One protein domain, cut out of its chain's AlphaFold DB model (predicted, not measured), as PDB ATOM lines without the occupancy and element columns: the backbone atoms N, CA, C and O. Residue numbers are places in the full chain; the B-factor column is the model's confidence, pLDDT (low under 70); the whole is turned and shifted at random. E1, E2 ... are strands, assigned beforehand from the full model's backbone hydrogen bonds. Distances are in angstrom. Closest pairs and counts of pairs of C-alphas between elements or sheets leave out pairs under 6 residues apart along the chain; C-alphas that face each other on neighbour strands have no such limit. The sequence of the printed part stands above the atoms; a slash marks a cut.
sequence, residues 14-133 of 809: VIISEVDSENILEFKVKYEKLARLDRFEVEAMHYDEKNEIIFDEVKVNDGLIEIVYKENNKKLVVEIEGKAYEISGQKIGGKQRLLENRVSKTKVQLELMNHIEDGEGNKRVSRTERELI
ATOM      1  N   VAL A  14     -18.043  18.515 -20.940       84.06
ATOM      2  CA  VAL A  14     -18.535  19.385 -19.859       84.06
ATOM      3  C   VAL A  14     -19.718  20.210 -20.359       84.06
ATOM      4  O   VAL A  14     -19.709  20.628 -21.512       84.06
ATOM      5  N   ILE A  15     -20.743  20.428 -19.542       84.94
ATOM      6  CA  ILE A  15     -21.952  21.189 -19.872       84.94
ATOM      7  C   ILE A  15     -22.275  22.098 -18.687       84.94
ATOM      8  O   ILE A  15     -22.586  21.596 -17.615       84.94
ATOM      9  N   ILE A  16     -22.256  23.417 -18.875       86.69
ATOM     10  CA  ILE A  16     -22.731  24.362 -17.853       86.69
ATOM     11  C   ILE A  16     -24.260  24.288 -17.829       86.69
ATOM     12  O   ILE A  16     -24.906  24.644 -18.822       86.69
ATOM     13  N   SER A  17     -24.848  23.802 -16.738       81.88
ATOM     14  CA  SER A  17     -26.284  23.513 -16.643       81.88
ATOM     15  C   SER A  17     -27.070  24.608 -15.925       81.88
ATOM     16  O   SER A  17     -28.174  24.917 -16.387       81.88
ATOM     17  N   GLU A  18     -26.494  25.253 -14.908       86.38
ATOM     18  CA  GLU A  18     -27.137  26.320 -14.133       86.38
ATOM     19  C   GLU A  18     -26.145  27.438 -13.777       86.38
ATOM     20  O   GLU A  18     -25.027  27.190 -13.330       86.38
ATOM     21  N   VAL A  19     -26.566  28.680 -14.010       87.25
ATOM     22  CA  VAL A  19     -25.830  29.917 -13.686       87.25
ATOM     23  C   VAL A  19     -26.795  30.956 -13.115       87.25
ATOM     24  O   VAL A  19     -27.995  30.881 -13.425       87.25
ATOM     25  N   ASP A  20     -26.266  31.922 -12.362       86.88
ATOM     26  CA  ASP A  20     -26.937  33.165 -11.952       86.88
ATOM     27  C   ASP A  20     -26.334  34.401 -12.669       86.88
ATOM     28  O   ASP A  20     -25.842  34.290 -13.802       86.88
ATOM     29  N   SER A  21     -26.442  35.602 -12.085       82.12
ATOM     30  CA  SER A  21     -25.863  36.825 -12.658       82.12
ATOM     31  C   SER A  21     -24.336  36.902 -12.565       82.12
ATOM     32  O   SER A  21     -23.727  37.678 -13.305       82.12
ATOM     33  N   GLU A  22     -23.709  36.127 -11.683       82.50
ATOM     34  CA  GLU A  22     -22.295  36.252 -11.329       82.50
ATOM     35  C   GLU A  22     -21.525  34.933 -11.464       82.50
ATOM     36  O   GLU A  22     -20.376  34.960 -11.901       82.50
ATOM     37  N   ASN A  23     -22.145  33.791 -11.180       87.31
ATOM     38  CA  ASN A  23     -21.492  32.516 -10.907       87.31
ATOM     39  C   ASN A  23     -22.103  31.341 -11.684       87.31
ATOM     40  O   ASN A  23     -23.241  31.369 -12.168       87.31
ATOM     41  N   ILE A  24     -21.314  30.271 -11.784       88.94
ATOM     42  CA  ILE A  24     -21.798  28.938 -12.144       88.94
ATOM     43  C   ILE A  24     -22.306  28.288 -10.863       88.94
ATOM     44  O   ILE A  24     -21.580  28.248  -9.880       88.94
ATOM     45  N   LEU A  25     -23.529  27.767 -10.894       88.06
ATOM     46  CA  LEU A  25     -24.126  27.036  -9.772       88.06
ATOM     47  C   LEU A  25     -24.081  25.524 -10.013       88.06
ATOM     48  O   LEU A  25     -23.986  24.734  -9.080       88.06
ATOM     49  N   GLU A  26     -24.130  25.107 -11.282       88.94
ATOM     50  CA  GLU A  26     -24.086  23.697 -11.655       88.94
ATOM     51  C   GLU A  26     -23.431  23.492 -13.025       88.94
ATOM     52  O   GLU A  26     -23.718  24.200 -14.003       88.94
ATOM     53  N   PHE A  27     -22.611  22.449 -13.125       89.19
ATOM     54  CA  PHE A  27     -22.186  21.886 -14.399       89.19
ATOM     55  C   PHE A  27     -22.239  20.356 -14.383       89.19
ATOM     56  O   PHE A  27     -22.317  19.710 -13.341       89.19
ATOM     57  N   LYS A  28     -22.233  19.750 -15.569       86.12
ATOM     58  CA  LYS A  28     -22.332  18.300 -15.752       86.12
ATOM     59  C   LYS A  28     -21.242  17.780 -16.674       86.12
ATOM     60  O   LYS A  28     -20.870  18.457 -17.631       86.12
ATOM     61  N   VAL A  29     -20.786  16.551 -16.450       80.88
ATOM     62  CA  VAL A  29     -19.823  15.861 -17.322       80.88
ATOM     63  C   VAL A  29     -20.497  14.658 -17.973       80.88
ATOM     64  O   VAL A  29     -20.904  13.713 -17.305       80.88
ATOM     65  N   LYS A  30     -20.650  14.700 -19.301       75.75
ATOM     66  CA  LYS A  30     -21.326  13.683 -20.115       75.75
ATOM     67  C   LYS A  30     -20.335  12.726 -20.765       75.75
ATOM     68  O   LYS A  30     -19.471  13.148 -21.538       75.75
ATOM     69  N   TYR A  31     -20.560  11.427 -20.577       72.81
ATOM     70  CA  TYR A  31     -19.750  10.358 -21.169       72.81
ATOM     71  C   TYR A  31     -20.428   9.790 -22.419       72.81
ATOM     72  O   TYR A  31     -21.484   9.159 -22.328       72.81
ATOM     73  N   GLU A  32     -19.835   9.977 -23.605       57.25
ATOM     74  CA  GLU A  32     -20.469   9.581 -24.877       57.25
ATOM     75  C   GLU A  32     -20.753   8.070 -24.992       57.25
ATOM     76  O   GLU A  32     -21.670   7.681 -25.712       57.25
ATOM     77  N   LYS A  33     -20.016   7.217 -24.267       53.84
ATOM     78  CA  LYS A  33     -20.155   5.749 -24.339       53.84
ATOM     79  C   LYS A  33     -21.022   5.111 -23.260       53.84
ATOM     80  O   LYS A  33     -21.642   4.089 -23.527       53.84
ATOM     81  N   LEU A  34     -21.065   5.693 -22.066       49.25
ATOM     82  CA  LEU A  34     -21.781   5.118 -20.920       49.25
ATOM     83  C   LEU A  34     -23.211   5.655 -20.793       49.25
ATOM     84  O   LEU A  34     -23.975   5.219 -19.931       49.25
ATOM     85  N   ALA A  35     -23.563   6.665 -21.602       52.56
ATOM     86  CA  ALA A  35     -24.747   7.498 -21.396       52.56
ATOM     87  C   ALA A  35     -24.866   8.009 -19.942       52.56
ATOM     88  O   ALA A  35     -25.968   8.306 -19.488       52.56
ATOM     89  N   ARG A  36     -23.758   8.037 -19.191       62.06
ATOM     90  CA  ARG A  36     -23.656   8.509 -17.809       62.06
ATOM     91  C   ARG A  36     -23.421  10.022 -17.838       62.06
ATOM     92  O   ARG A  36     -22.887  10.549 -18.823       62.06
ATOM     93  N   LEU A  37     -23.863  10.705 -16.794       69.00
ATOM     94  CA  LEU A  37     -23.775  12.148 -16.659       69.00
ATOM     95  C   LEU A  37     -23.553  12.462 -15.183       69.00
ATOM     96  O   LEU A  37     -24.489  12.316 -14.410       69.00
ATOM     97  N   ASP A  38     -22.345  12.867 -14.808       75.69
ATOM     98  CA  ASP A  38     -22.075  13.237 -13.416       75.69
ATOM     99  C   ASP A  38     -22.376  14.725 -13.215       75.69
ATOM    100  O   ASP A  38     -22.062  15.556 -14.078       75.69
ATOM    101  N   ARG A  39     -23.023  15.050 -12.095       80.62
ATOM    102  CA  ARG A  39     -23.483  16.398 -11.742       80.62
ATOM    103  C   ARG A  39     -22.570  16.995 -10.674       80.62
ATOM    104  O   ARG A  39     -22.328  16.351  -9.659       80.62
ATOM    105  N   PHE A  40     -22.116  18.219 -10.925       85.38
ATOM    106  CA  PHE A  40     -21.243  19.003 -10.060       85.38
ATOM    107  C   PHE A  40     -22.003  20.257  -9.618       85.38
ATOM    108  O   PHE A  40     -22.352  21.095 -10.455       85.38
ATOM    109  N   GLU A  41     -22.287  20.364  -8.322       85.62
ATOM    110  CA  GLU A  41     -22.880  21.541  -7.683       85.62
ATOM    111  C   GLU A  41     -21.751  22.428  -7.155       85.62
ATOM    112  O   GLU A  41     -20.889  21.960  -6.414       85.62
ATOM    113  N   VAL A  42     -21.723  23.692  -7.570       86.50
ATOM    114  CA  VAL A  42     -20.708  24.662  -7.147       86.50
ATOM    115  C   VAL A  42     -21.274  25.428  -5.960       86.50
ATOM    116  O   VAL A  42     -22.189  26.231  -6.123       86.50
ATOM    117  N   GLU A  43     -20.753  25.163  -4.766       85.94
ATOM    118  CA  GLU A  43     -21.208  25.833  -3.542       85.94
ATOM    119  C   GLU A  43     -20.494  27.165  -3.334       85.94
ATOM    120  O   GLU A  43     -21.110  28.135  -2.892       85.94
ATOM    121  N   ALA A  44     -19.216  27.231  -3.712       85.44
ATOM    122  CA  ALA A  44     -18.428  28.450  -3.653       85.44
ATOM    123  C   ALA A  44     -17.449  28.536  -4.830       85.44
ATOM    124  O   ALA A  44     -16.753  27.574  -5.169       85.44
ATOM    125  N   MET A  45     -17.403  29.711  -5.456       89.69
ATOM    126  CA  MET A  45     -16.412  30.062  -6.466       89.69
ATOM    127  C   MET A  45     -16.143  31.564  -6.471       89.69
ATOM    128  O   MET A  45     -17.003  32.365  -6.099       89.69
ATOM    129  N   HIS A  46     -14.977  31.948  -6.979       88.75
ATOM    130  CA  HIS A  46     -14.648  33.338  -7.278       88.75
ATOM    131  C   HIS A  46     -13.808  33.446  -8.553       88.75
ATOM    132  O   HIS A  46     -13.337  32.451  -9.105       88.75
ATOM    133  N   TYR A  47     -13.646  34.671  -9.053       87.56
ATOM    134  CA  TYR A  47     -12.789  34.956 -10.201       87.56
ATOM    135  C   TYR A  47     -11.479  35.572  -9.731       87.56
ATOM    136  O   TYR A  47     -11.489  36.478  -8.896       87.56
ATOM    137  N   ASP A  48     -10.367  35.114 -10.294       86.12
ATOM    138  CA  ASP A  48      -9.067  35.730 -10.048       86.12
ATOM    139  C   ASP A  48      -8.841  36.986 -10.916       86.12
ATOM    140  O   ASP A  48      -9.664  37.362 -11.758       86.12
ATOM    141  N   GLU A  49      -7.687  37.642 -10.746       83.94
ATOM    142  CA  GLU A  49      -7.306  38.844 -11.509       83.94
ATOM    143  C   GLU A  49      -7.247  38.622 -13.035       83.94
ATOM    144  O   GLU A  49      -7.320  39.577 -13.812       83.94
ATOM    145  N   LYS A  50      -7.125  37.366 -13.481       83.44
ATOM    146  CA  LYS A  50      -7.089  36.962 -14.891       83.44
ATOM    147  C   LYS A  50      -8.455  36.513 -15.410       83.44
ATOM    148  O   LYS A  50      -8.543  36.131 -16.575       83.44
ATOM    149  N   ASN A  51      -9.515  36.638 -14.606       85.44
ATOM    150  CA  ASN A  51     -10.857  36.123 -14.877       85.44
ATOM    151  C   ASN A  51     -10.934  34.586 -14.959       85.44
ATOM    152  O   ASN A  51     -11.905  34.057 -15.506       85.44
ATOM    153  N   GLU A  52      -9.952  33.860 -14.425       86.94
ATOM    154  CA  GLU A  52     -10.038  32.408 -14.257       86.94
ATOM    155  C   GLU A  52     -10.985  32.084 -13.096       86.94
ATOM    156  O   GLU A  52     -11.038  32.806 -12.099       86.94
ATOM    157  N   ILE A  53     -11.764  31.013 -13.241       89.31
ATOM    158  CA  ILE A  53     -12.669  30.526 -12.200       89.31
ATOM    159  C   ILE A  53     -11.851  29.726 -11.190       89.31
ATOM    160  O   ILE A  53     -11.216  28.736 -11.553       89.31
ATOM    161  N   ILE A  54     -11.912  30.140  -9.929       87.88
ATOM    162  CA  ILE A  54     -11.429  29.375  -8.784       87.88
ATOM    163  C   ILE A  54     -12.642  28.695  -8.154       87.88
ATOM    164  O   ILE A  54     -13.596  29.361  -7.754       87.88
ATOM    165  N   PHE A  55     -12.615  27.366  -8.113       86.50
ATOM    166  CA  PHE A  55     -13.655  26.550  -7.496       86.50
ATOM    167  C   PHE A  55     -13.271  26.287  -6.044       86.50
ATOM    168  O   PHE A  55     -12.419  25.443  -5.786       86.50
ATOM    169  N   ASP A  56     -13.870  27.007  -5.102       81.81
ATOM    170  CA  ASP A  56     -13.541  26.866  -3.681       81.81
ATOM    171  C   ASP A  56     -14.183  25.617  -3.073       81.81
ATOM    172  O   ASP A  56     -13.546  24.902  -2.302       81.81
ATOM    173  N   GLU A  57     -15.431  25.339  -3.454       82.62
ATOM    174  CA  GLU A  57     -16.177  24.175  -2.987       82.62
ATOM    175  C   GLU A  57     -17.113  23.660  -4.084       82.62
ATOM    176  O   GLU A  57     -17.976  24.381  -4.594       82.62
ATOM    177  N   VAL A  58     -16.931  22.391  -4.455       83.06
ATOM    178  CA  VAL A  58     -17.761  21.684  -5.433       83.06
ATOM    179  C   VAL A  58     -18.175  20.335  -4.866       83.06
ATOM    180  O   VAL A  58     -17.333  19.546  -4.435       83.06
ATOM    181  N   LYS A  59     -19.474  20.046  -4.916       81.38
ATOM    182  CA  LYS A  59     -20.049  18.751  -4.553       81.38
ATOM    183  C   LYS A  59     -20.388  17.943  -5.792       81.38
ATOM    184  O   LYS A  59     -20.870  18.472  -6.789       81.38
ATOM    185  N   VAL A  60     -20.161  16.637  -5.712       77.81
ATOM    186  CA  VAL A  60     -20.514  15.676  -6.762       77.81
ATOM    187  C   VAL A  60     -21.520  14.687  -6.206       77.81
ATOM    188  O   VAL A  60     -21.331  14.151  -5.113       77.81
ATOM    189  N   ASN A  61     -22.589  14.442  -6.960       66.62
ATOM    190  CA  ASN A  61     -23.588  13.448  -6.578       66.62
ATOM    191  C   ASN A  61     -22.962  12.040  -6.439       66.62
ATOM    192  O   ASN A  61     -22.059  11.669  -7.185       66.62
ATOM    193  N   ASP A  62     -23.473  11.267  -5.477       53.28
ATOM    194  CA  ASP A  62     -23.125   9.873  -5.143       53.28
ATOM    195  C   ASP A  62     -21.737   9.581  -4.547       53.28
ATOM    196  O   ASP A  62     -21.436   8.419  -4.287       53.28
ATOM    197  N   GLY A  63     -20.887  10.576  -4.261       51.56
ATOM    198  CA  GLY A  63     -19.646  10.368  -3.486       51.56
ATOM    199  C   GLY A  63     -18.633   9.369  -4.083       51.56
ATOM    200  O   GLY A  63     -17.676   8.994  -3.414       51.56
ATOM    201  N   LEU A  64     -18.836   8.928  -5.332       46.19
ATOM    202  CA  LEU A  64     -18.030   7.911  -6.024       46.19
ATOM    203  C   LEU A  64     -16.853   8.495  -6.820       46.19
ATOM    204  O   LEU A  64     -16.091   7.736  -7.416       46.19
ATOM    205  N   ILE A  65     -16.725   9.822  -6.882       61.06
ATOM    206  CA  ILE A  65     -15.674  10.518  -7.632       61.06
ATOM    207  C   ILE A  65     -14.865  11.350  -6.652       61.06
ATOM    208  O   ILE A  65     -15.403  12.240  -5.995       61.06
ATOM    209  N   GLU A  66     -13.570  11.067  -6.579       60.03
ATOM    210  CA  GLU A  66     -12.631  11.879  -5.819       60.03
ATOM    211  C   GLU A  66     -12.343  13.170  -6.597       60.03
ATOM    212  O   GLU A  66     -11.935  13.138  -7.761       60.03
ATOM    213  N   ILE A  67     -12.616  14.311  -5.962       68.12
ATOM    214  CA  ILE A  67     -12.303  15.632  -6.503       68.12
ATOM    215  C   ILE A  67     -10.962  16.047  -5.920       68.12
ATOM    216  O   ILE A  67     -10.832  16.209  -4.706       68.12
ATOM    217  N   VAL A  68      -9.976  16.265  -6.786       76.62
ATOM    218  CA  VAL A  68      -8.683  16.813  -6.372       76.62
ATOM    219  C   VAL A  68      -8.515  18.203  -6.962       76.62
ATOM    220  O   VAL A  68      -8.617  18.394  -8.173       76.62
ATOM    221  N   TYR A  69      -8.225  19.177  -6.107       77.56
ATOM    222  CA  TYR A  69      -7.926  20.542  -6.523       77.56
ATOM    223  C   TYR A  69      -6.438  20.669  -6.865       77.56
ATOM    224  O   TYR A  69      -5.569  20.282  -6.082       77.56
ATOM    225  N   LYS A  70      -6.124  21.231  -8.035       73.69
ATOM    226  CA  LYS A  70      -4.757  21.591  -8.444       73.69
ATOM    227  C   LYS A  70      -4.625  23.103  -8.614       73.69
ATOM    228  O   LYS A  70      -5.594  23.789  -8.934       73.69
ATOM    229  N   GLU A  71      -3.394  23.596  -8.447       68.62
ATOM    230  CA  GLU A  71      -3.014  24.999  -8.681       68.62
ATOM    231  C   GLU A  71      -3.860  26.002  -7.865       68.62
ATOM    232  O   GLU A  71      -4.467  26.902  -8.433       68.62
ATOM    233  N   ASN A  72      -3.907  25.855  -6.532       69.94
ATOM    234  CA  ASN A  72      -4.705  26.705  -5.627       69.94
ATOM    235  C   ASN A  72      -6.188  26.795  -6.040       69.94
ATOM    236  O   ASN A  72      -6.704  27.888  -6.253       69.94
ATOM    237  N   ASN A  73      -6.862  25.651  -6.188       68.81
ATOM    238  CA  ASN A  73      -8.294  25.562  -6.515       68.81
ATOM    239  C   ASN A  73      -8.704  26.079  -7.911       68.81
ATOM    240  O   ASN A  73      -9.891  26.176  -8.222       68.81
ATOM    241  N   LYS A  74      -7.741  26.350  -8.799       66.06
ATOM    242  CA  LYS A  74      -8.013  26.766 -10.187       66.06
ATOM    243  C   LYS A  74      -8.478  25.629 -11.094       66.06
ATOM    244  O   LYS A  74      -9.161  25.865 -12.089       66.06
ATOM    245  N   LYS A  75      -8.065  24.395 -10.796       77.00
ATOM    246  CA  LYS A  75      -8.358  23.218 -11.623       77.00
ATOM    247  C   LYS A  75      -8.954  22.103 -10.781       77.00
ATOM    248  O   LYS A  75      -8.353  21.691  -9.791       77.00
ATOM    249  N   LEU A  76     -10.094  21.582 -11.224       83.19
ATOM    250  CA  LEU A  76     -10.707  20.377 -10.669       83.19
ATOM    251  C   LEU A  76     -10.200  19.169 -11.448       83.19
ATOM    252  O   LEU A  76     -10.297  19.142 -12.673       83.19
ATOM    253  N   VAL A  77      -9.679  18.160 -10.762       81.44
ATOM    254  CA  VAL A  77      -9.301  16.888 -11.377       81.44
ATOM    255  C   VAL A  77     -10.322  15.837 -10.995       81.44
ATOM    256  O   VAL A  77     -10.607  15.649  -9.815       81.44
ATOM    257  N   VAL A  78     -10.864  15.169 -12.010       78.44
ATOM    258  CA  VAL A  78     -11.844  14.092 -11.862       78.44
ATOM    259  C   VAL A  78     -11.323  12.831 -12.540       78.44
ATOM    260  O   VAL A  78     -10.879  12.867 -13.693       78.44
ATOM    261  N   GLU A  79     -11.356  11.710 -11.825       73.44
ATOM    262  CA  GLU A  79     -10.942  10.413 -12.359       73.44
ATOM    263  C   GLU A  79     -12.140   9.648 -12.932       73.44
ATOM    264  O   GLU A  79     -13.137   9.400 -12.255       73.44
ATOM    265  N   ILE A  80     -12.050   9.274 -14.208       69.50
ATOM    266  CA  ILE A  80     -13.112   8.587 -14.949       69.50
ATOM    267  C   ILE A  80     -12.507   7.350 -15.614       69.50
ATOM    268  O   ILE A  80     -11.675   7.472 -16.514       69.50
ATOM    269  N   GLU A  81     -12.948   6.158 -15.197       65.19
ATOM    270  CA  GLU A  81     -12.471   4.861 -15.718       65.19
ATOM    271  C   GLU A  81     -10.930   4.725 -15.712       65.19
ATOM    272  O   GLU A  81     -10.335   4.249 -16.681       65.19
ATOM    273  N   GLY A  82     -10.267   5.176 -14.638       67.56
ATOM    274  CA  GLY A  82      -8.805   5.112 -14.505       67.56
ATOM    275  C   GLY A  82      -8.041   6.189 -15.285       67.56
ATOM    276  O   GLY A  82      -6.838   6.055 -15.498       67.56
ATOM    277  N   LYS A  83      -8.726   7.228 -15.785       72.25
ATOM    278  CA  LYS A  83      -8.115   8.367 -16.488       72.25
ATOM    279  C   LYS A  83      -8.462   9.680 -15.802       72.25
ATOM    280  O   LYS A  83      -9.636   9.957 -15.574       72.25
ATOM    281  N   ALA A  84      -7.451  10.507 -15.553       76.81
ATOM    282  CA  ALA A  84      -7.627  11.838 -14.986       76.81
ATOM    283  C   ALA A  84      -8.030  12.861 -16.061       76.81
ATOM    284  O   ALA A  84      -7.408  12.951 -17.124       76.81
ATOM    285  N   TYR A  85      -9.050  13.660 -15.761       81.44
ATOM    286  CA  TYR A  85      -9.482  14.790 -16.575       81.44
ATOM    287  C   TYR A  85      -9.432  16.066 -15.747       81.44
ATOM    288  O   TYR A  85      -9.881  16.082 -14.604       81.44
ATOM    289  N   GLU A  86      -8.906  17.139 -16.331       85.50
ATOM    290  CA  GLU A  86      -8.827  18.446 -15.677       85.50
ATOM    291  C   GLU A  86      -9.941  19.356 -16.191       85.50
ATOM    292  O   GLU A  86     -10.092  19.536 -17.401       85.50
ATOM    293  N   ILE A  87     -10.712  19.932 -15.275       87.00
ATOM    294  CA  ILE A  87     -11.760  20.912 -15.541       87.00
ATOM    295  C   ILE A  87     -11.258  22.275 -15.074       87.00
ATOM    296  O   ILE A  87     -10.847  22.444 -13.927       87.00
ATOM    297  N   SER A  88     -11.296  23.248 -15.977       88.19
ATOM    298  CA  SER A  88     -10.935  24.642 -15.707       88.19
ATOM    299  C   SER A  88     -12.001  25.565 -16.274       88.19
ATOM    300  O   SER A  88     -12.741  25.182 -17.185       88.19
ATOM    301  N   GLY A  89     -12.099  26.771 -15.726       88.38
ATOM    302  CA  GLY A  89     -13.095  27.736 -16.151       88.38
ATOM    303  C   GLY A  89     -12.547  29.146 -16.259       88.38
ATOM    304  O   GLY A  89     -11.562  29.489 -15.614       88.38
ATOM    305  N   GLN A  90     -13.196  29.971 -17.073       89.25
ATOM    306  CA  GLN A  90     -12.885  31.394 -17.177       89.25
ATOM    307  C   GLN A  90     -14.124  32.214 -17.536       89.25
ATOM    308  O   GLN A  90     -15.039  31.745 -18.224       89.25
ATOM    309  N   LYS A  91     -14.132  33.472 -17.105       85.81
ATOM    310  CA  LYS A  91     -15.105  34.484 -17.509       85.81
ATOM    311  C   LYS A  91     -14.602  35.190 -18.760       85.81
ATOM    312  O   LYS A  91     -13.573  35.856 -18.760       85.81
ATOM    313  N   ILE A  92     -15.362  35.062 -19.839       83.69
ATOM    314  CA  ILE A  92     -15.067  35.668 -21.132       83.69
ATOM    315  C   ILE A  92     -15.901  36.942 -21.264       83.69
ATOM    316  O   ILE A  92     -17.135  36.911 -21.311       83.69
ATOM    317  N   GLY A  93     -15.220  38.086 -21.318       65.62
ATOM    318  CA  GLY A  93     -15.852  39.384 -21.530       65.62
ATOM    319  C   GLY A  93     -16.102  39.670 -23.010       65.62
ATOM    320  O   GLY A  93     -15.178  39.629 -23.819       65.62
ATOM    321  N   GLY A  94     -17.332  40.047 -23.364       47.84
ATOM    322  CA  GLY A  94     -17.607  40.774 -24.603       47.84
ATOM    323  C   GLY A  94     -17.723  42.261 -24.300       47.84
ATOM    324  O   GLY A  94     -18.742  42.676 -23.781       47.84
ATOM    325  N   LYS A  95     -16.730  43.097 -24.621       40.25
ATOM    326  CA  LYS A  95     -16.952  44.552 -24.697       40.25
ATOM    327  C   LYS A  95     -17.664  44.851 -26.016       40.25
ATOM    328  O   LYS A  95     -17.032  44.823 -27.065       40.25
ATOM    329  N   GLN A  96     -18.945  45.202 -25.972       37.00
ATOM    330  CA  GLN A  96     -19.568  45.975 -27.047       37.00
ATOM    331  C   GLN A  96     -20.490  47.029 -26.436       37.00
ATOM    332  O   GLN A  96     -21.520  46.707 -25.852       37.00
ATOM    333  N   ARG A  97     -20.108  48.304 -26.583       34.91
ATOM    334  CA  ARG A  97     -21.073  49.405 -26.563       34.91
ATOM    335  C   ARG A  97     -21.881  49.285 -27.850       34.91
ATOM    336  O   ARG A  97     -21.339  49.522 -28.925       34.91
ATOM    337  N   LEU A  98     -23.148  48.914 -27.739       39.25
ATOM    338  CA  LEU A  98     -24.137  49.190 -28.775       39.25
ATOM    339  C   LEU A  98     -25.003  50.354 -28.296       39.25
ATOM    340  O   LEU A  98     -25.175  50.545 -27.091       39.25
ATOM    341  N   LEU A  99     -25.439  51.171 -29.255       34.56
ATOM    342  CA  LEU A  99     -26.223  52.383 -29.043       34.56
ATOM    343  C   LEU A  99     -27.364  52.157 -28.038       34.56
ATOM    344  O   LEU A  99     -28.096  51.179 -28.138       34.56
ATOM    345  N   GLU A 100     -27.449  53.087 -27.086       42.28
ATOM    346  CA  GLU A 100     -28.546  53.334 -26.143       42.28
ATOM    347  C   GLU A 100     -29.123  52.093 -25.410       42.28
ATOM    348  O   GLU A 100     -30.036  51.406 -25.857       42.28
ATOM    349  N   ASN A 101     -28.615  51.886 -24.185       41.34
ATOM    350  CA  ASN A 101     -29.231  51.154 -23.063       41.34
ATOM    351  C   ASN A 101     -29.265  49.611 -23.043       41.34
ATOM    352  O   ASN A 101     -30.086  49.044 -22.321       41.34
ATOM    353  N   ARG A 102     -28.334  48.888 -23.684       40.69
ATOM    354  CA  ARG A 102     -28.134  47.448 -23.383       40.69
ATOM    355  C   ARG A 102     -26.674  47.083 -23.118       40.69
ATOM    356  O   ARG A 102     -25.817  47.237 -23.980       40.69
ATOM    357  N   VAL A 103     -26.407  46.609 -21.897       49.53
ATOM    358  CA  VAL A 103     -25.088  46.147 -21.429       49.53
ATOM    359  C   VAL A 103     -24.723  44.825 -22.111       49.53
ATOM    360  O   VAL A 103     -25.582  43.981 -22.363       49.53
ATOM    361  N   SER A 104     -23.442  44.650 -22.431       45.28
ATOM    362  CA  SER A 104     -22.907  43.455 -23.078       45.28
ATOM    363  C   SER A 104     -23.020  42.196 -22.215       45.28
ATOM    364  O   SER A 104     -22.814  42.242 -21.004       45.28
ATOM    365  N   LYS A 105     -23.261  41.052 -22.860       58.00
ATOM    366  CA  LYS A 105     -23.416  39.755 -22.197       58.00
ATOM    367  C   LYS A 105     -22.071  39.180 -21.750       58.00
ATOM    368  O   LYS A 105     -21.203  38.902 -22.577       58.00
ATOM    369  N   THR A 106     -21.917  38.973 -20.449       71.69
ATOM    370  CA  THR A 106     -20.795  38.228 -19.870       71.69
ATOM    371  C   THR A 106     -20.997  36.733 -20.096       71.69
ATOM    372  O   THR A 106     -22.092  36.217 -19.857       71.69
ATOM    373  N   LYS A 107     -19.954  36.026 -20.544       82.31
ATOM    374  CA  LYS A 107     -19.979  34.571 -20.712       82.31
ATOM    375  C   LYS A 107     -19.052  33.897 -19.716       82.31
ATOM    376  O   LYS A 107     -18.010  34.438 -19.366       82.31
ATOM    377  N   VAL A 108     -19.416  32.692 -19.319       86.69
ATOM    378  CA  VAL A 108     -18.551  31.764 -18.597       86.69
ATOM    379  C   VAL A 108     -18.284  30.560 -19.486       86.69
ATOM    380  O   VAL A 108     -19.176  30.088 -20.197       86.69
ATOM    381  N   GLN A 109     -17.043  30.094 -19.486       89.50
ATOM    382  CA  GLN A 109     -16.600  28.936 -20.248       89.50
ATOM    383  C   GLN A 109     -15.997  27.922 -19.294       89.50
ATOM    384  O   GLN A 109     -15.184  28.291 -18.452       89.50
ATOM    385  N   LEU A 110     -16.375  26.656 -19.463       90.12
ATOM    386  CA  LEU A 110     -15.706  25.520 -18.844       90.12
ATOM    387  C   LEU A 110     -15.031  24.675 -19.914       90.12
ATOM    388  O   LEU A 110     -15.619  24.385 -20.962       90.12
ATOM    389  N   GLU A 111     -13.811  24.251 -19.620       88.69
ATOM    390  CA  GLU A 111     -13.006  23.370 -20.450       88.69
ATOM    391  C   GLU A 111     -12.676  22.092 -19.686       88.69
ATOM    392  O   GLU A 111     -12.272  22.150 -18.529       88.69
ATOM    393  N   LEU A 112     -12.815  20.947 -20.351       84.94
ATOM    394  CA  LEU A 112     -12.411  19.636 -19.858       84.94
ATOM    395  C   LEU A 112     -11.276  19.103 -20.736       84.94
ATOM    396  O   LEU A 112     -11.445  18.935 -21.950       84.94
ATOM    397  N   MET A 113     -10.122  18.857 -20.120       84.19
ATOM    398  CA  MET A 113      -8.875  18.453 -20.767       84.19
ATOM    399  C   MET A 113      -8.475  17.038 -20.343       84.19
ATOM    400  O   MET A 113      -8.584  16.677 -19.176       84.19
ATOM    401  N   ASN A 114      -7.983  16.243 -21.294       76.12
ATOM    402  CA  ASN A 114      -7.367  14.943 -21.023       76.12
ATOM    403  C   ASN A 114      -5.855  15.024 -21.272       76.12
ATOM    404  O   ASN A 114      -5.440  15.313 -22.402       76.12
ATOM    405  N   HIS A 115      -5.050  14.745 -20.246       63.84
ATOM    406  CA  HIS A 115      -3.600  14.596 -20.367       63.84
ATOM    407  C   HIS A 115      -3.282  13.127 -20.639       63.84
ATOM    408  O   HIS A 115      -3.111  12.332 -19.723       63.84
ATOM    409  N   ILE A 116      -3.256  12.744 -21.914       54.59
ATOM    410  CA  ILE A 116      -2.789  11.412 -22.300       54.59
ATOM    411  C   ILE A 116      -1.259  11.426 -22.205       54.59
ATOM    412  O   ILE A 116      -0.609  12.149 -22.961       54.59
ATOM    413  N   GLU A 117      -0.698  10.633 -21.291       46.84
ATOM    414  CA  GLU A 117       0.726  10.274 -21.258       46.84
ATOM    415  C   GLU A 117       1.051   9.298 -22.399       46.84
ATOM    416  O   GLU A 117       1.403   8.151 -22.173       46.84
ATOM    417  N   ASP A 118       0.899   9.724 -23.646       40.41
ATOM    418  CA  ASP A 118       1.491   9.018 -24.778       40.41
ATOM    419  C   ASP A 118       2.166  10.076 -25.640       40.41
ATOM    420  O   ASP A 118       1.536  11.053 -26.056       40.41
ATOM    421  N   GLY A 119       3.477   9.909 -25.816       43.62
ATOM    422  CA  GLY A 119       4.368  10.862 -26.465       43.62
ATOM    423  C   GLY A 119       3.776  11.471 -27.735       43.62
ATOM    424  O   GLY A 119       3.310  10.764 -28.622       43.62
ATOM    425  N   GLU A 120       3.828  12.800 -27.784       44.12
ATOM    426  CA  GLU A 120       3.587  13.655 -28.949       44.12
ATOM    427  C   GLU A 120       2.242  13.479 -29.689       44.12
ATOM    428  O   GLU A 120       2.069  12.666 -30.593       44.12
ATOM    429  N   GLY A 121       1.323  14.416 -29.416       47.97
ATOM    430  CA  GLY A 121       0.470  14.963 -30.478       47.97
ATOM    431  C   GLY A 121      -1.032  14.699 -30.377       47.97
ATOM    432  O   GLY A 121      -1.616  14.071 -31.257       47.97
ATOM    433  N   ASN A 122      -1.688  15.247 -29.349       48.41
ATOM    434  CA  ASN A 122      -2.779  16.235 -29.482       48.41
ATOM    435  C   ASN A 122      -3.579  16.333 -28.176       48.41
ATOM    436  O   ASN A 122      -4.299  15.401 -27.807       48.41
ATOM    437  N   LYS A 123      -3.522  17.497 -27.514       58.62
ATOM    438  CA  LYS A 123      -4.422  17.826 -26.400       58.62
ATOM    439  C   LYS A 123      -5.858  17.829 -26.921       58.62
ATOM    440  O   LYS A 123      -6.195  18.608 -27.811       58.62
ATOM    441  N   ARG A 124      -6.708  16.956 -26.381       63.25
ATOM    442  CA  ARG A 124      -8.144  16.960 -26.682       63.25
ATOM    443  C   ARG A 124      -8.859  17.746 -25.593       63.25
ATOM    444  O   ARG A 124      -8.765  17.387 -24.422       63.25
ATOM    445  N   VAL A 125      -9.566  18.795 -26.000       75.50
ATOM    446  CA  VAL A 125     -10.313  19.682 -25.105       75.50
ATOM    447  C   VAL A 125     -11.779  19.698 -25.522       75.50
ATOM    448  O   VAL A 125     -12.089  19.882 -26.700       75.50
ATOM    449  N   SER A 126     -12.680  19.503 -24.561       81.31
ATOM    450  CA  SER A 126     -14.109  19.770 -24.724       81.31
ATOM    451  C   SER A 126     -14.417  21.074 -24.018       81.31
ATOM    452  O   SER A 126     -13.985  21.266 -22.888       81.31
ATOM    453  N   ARG A 127     -15.205  21.944 -24.646       83.94
ATOM    454  CA  ARG A 127     -15.569  23.242 -24.075       83.94
ATOM    455  C   ARG A 127     -17.071  23.439 -24.122       83.94
ATOM    456  O   ARG A 127     -17.702  23.040 -25.100       83.94
ATOM    457  N   THR A 128     -17.611  24.080 -23.093       86.31
ATOM    458  CA  THR A 128     -18.976  24.608 -23.096       86.31
ATOM    459  C   THR A 128     -18.976  26.030 -22.583       86.31
ATOM    460  O   THR A 128     -18.306  26.352 -21.606       86.31
ATOM    461  N   GLU A 129     -19.759  26.870 -23.247       85.56
ATOM    462  CA  GLU A 129     -19.935  28.278 -22.922       85.56
ATOM    463  C   GLU A 129     -21.391  28.549 -22.569       85.56
ATOM    464  O   GLU A 129     -22.305  27.981 -23.177       85.56
ATOM    465  N   ARG A 130     -21.614  29.450 -21.612       81.06
ATOM    466  CA  ARG A 130     -22.950  29.917 -21.249       81.06
ATOM    467  C   ARG A 130     -22.935  31.398 -20.900       81.06
ATOM    468  O   ARG A 130     -21.969  31.909 -20.346       81.06
ATOM    469  N   GLU A 131     -23.999  32.096 -21.276       81.31
ATOM    470  CA  GLU A 131     -24.205  33.499 -20.910       81.31
ATOM    471  C   GLU A 131     -24.702  33.574 -19.461       81.31
ATOM    472  O   GLU A 131     -25.599  32.812 -19.089       81.31
ATOM    473  N   LEU A 132     -24.122  34.476 -18.662       80.31
ATOM    474  CA  LEU A 132     -24.656  34.822 -17.343       80.31
ATOM    475  C   LEU A 132     -25.987  35.558 -17.499       80.31
ATOM    476  O   LEU A 132     -26.239  36.210 -18.521       80.31
ATOM    477  N   ILE A 133     -26.841  35.463 -16.482       75.94
ATOM    478  CA  ILE A 133     -28.148  36.118 -16.522       75.94
ATOM    479  C   ILE A 133     -27.972  37.623 -16.383       75.94
ATOM    480  O   ILE A 133     -27.258  38.108 -15.507       75.94
TER     481      ILE A 133
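This is residues 14 to 133 of the 809 residues of an uncharacterized protein of uncultured Sulfurovum sp (UniProt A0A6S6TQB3). Two strongly twisted sheets lie face to face as a sandwich, E1 to E4 in one and E5 to E9 in the other; edge strands E1 and E9 meet along one side, E4 and E5 come near each other on the other. Residues 97 to 102 stick out. The printed part has 120 residues, no named helix and nine strands, E1 to E9; it is all strand, compact with a radius of gyration of the C-alphas of 15.6 A, and spans 53 by 36 by 30 A.

Start with E1, residues 14 to 19, E2, 24 to 30, E3, 37 to 47, and E4, 53 to 60: a meander, each strand the antiparallel neighbour of the one before. Find N 15 and O 28 at 2.7 A, N 40 and O 27 at 2.8 A, and N 41 and O 59 at 2.8 A, within hydrogen-bond range. E3 bends by 76 degrees at residue 44, E4 by 76 degrees at 56. The second meander is E5, 67 to 70, E6, 75 to 80, E7, 83 to 92, E8, 107 to 114, and E9, 124 to 131; look at N 77 and O 68, N 87 and O 76, N 111 and O 88, and N 112 and O 126, each 2.8 A. Between the sheets, the closest C-alphas of E1 and E9, Ile 15 and Thr 128, are 5.6 A apart.

Find C-alpha 14 at (-18.535, 19.385, -19.859), where E1 begins. E3 runs 26.1 A, E7 28.6 A, and E9 23.8 A to C-alpha 131 at (-24.205, 33.499, -20.910).

C-alphas 100 and 119 are farthest apart, 53.7 A. The printed part has no cut; the E7 to E8 link is long. Look for pLDDT under 70 at 43 residues, among them 93 to 105 and 115 to 124.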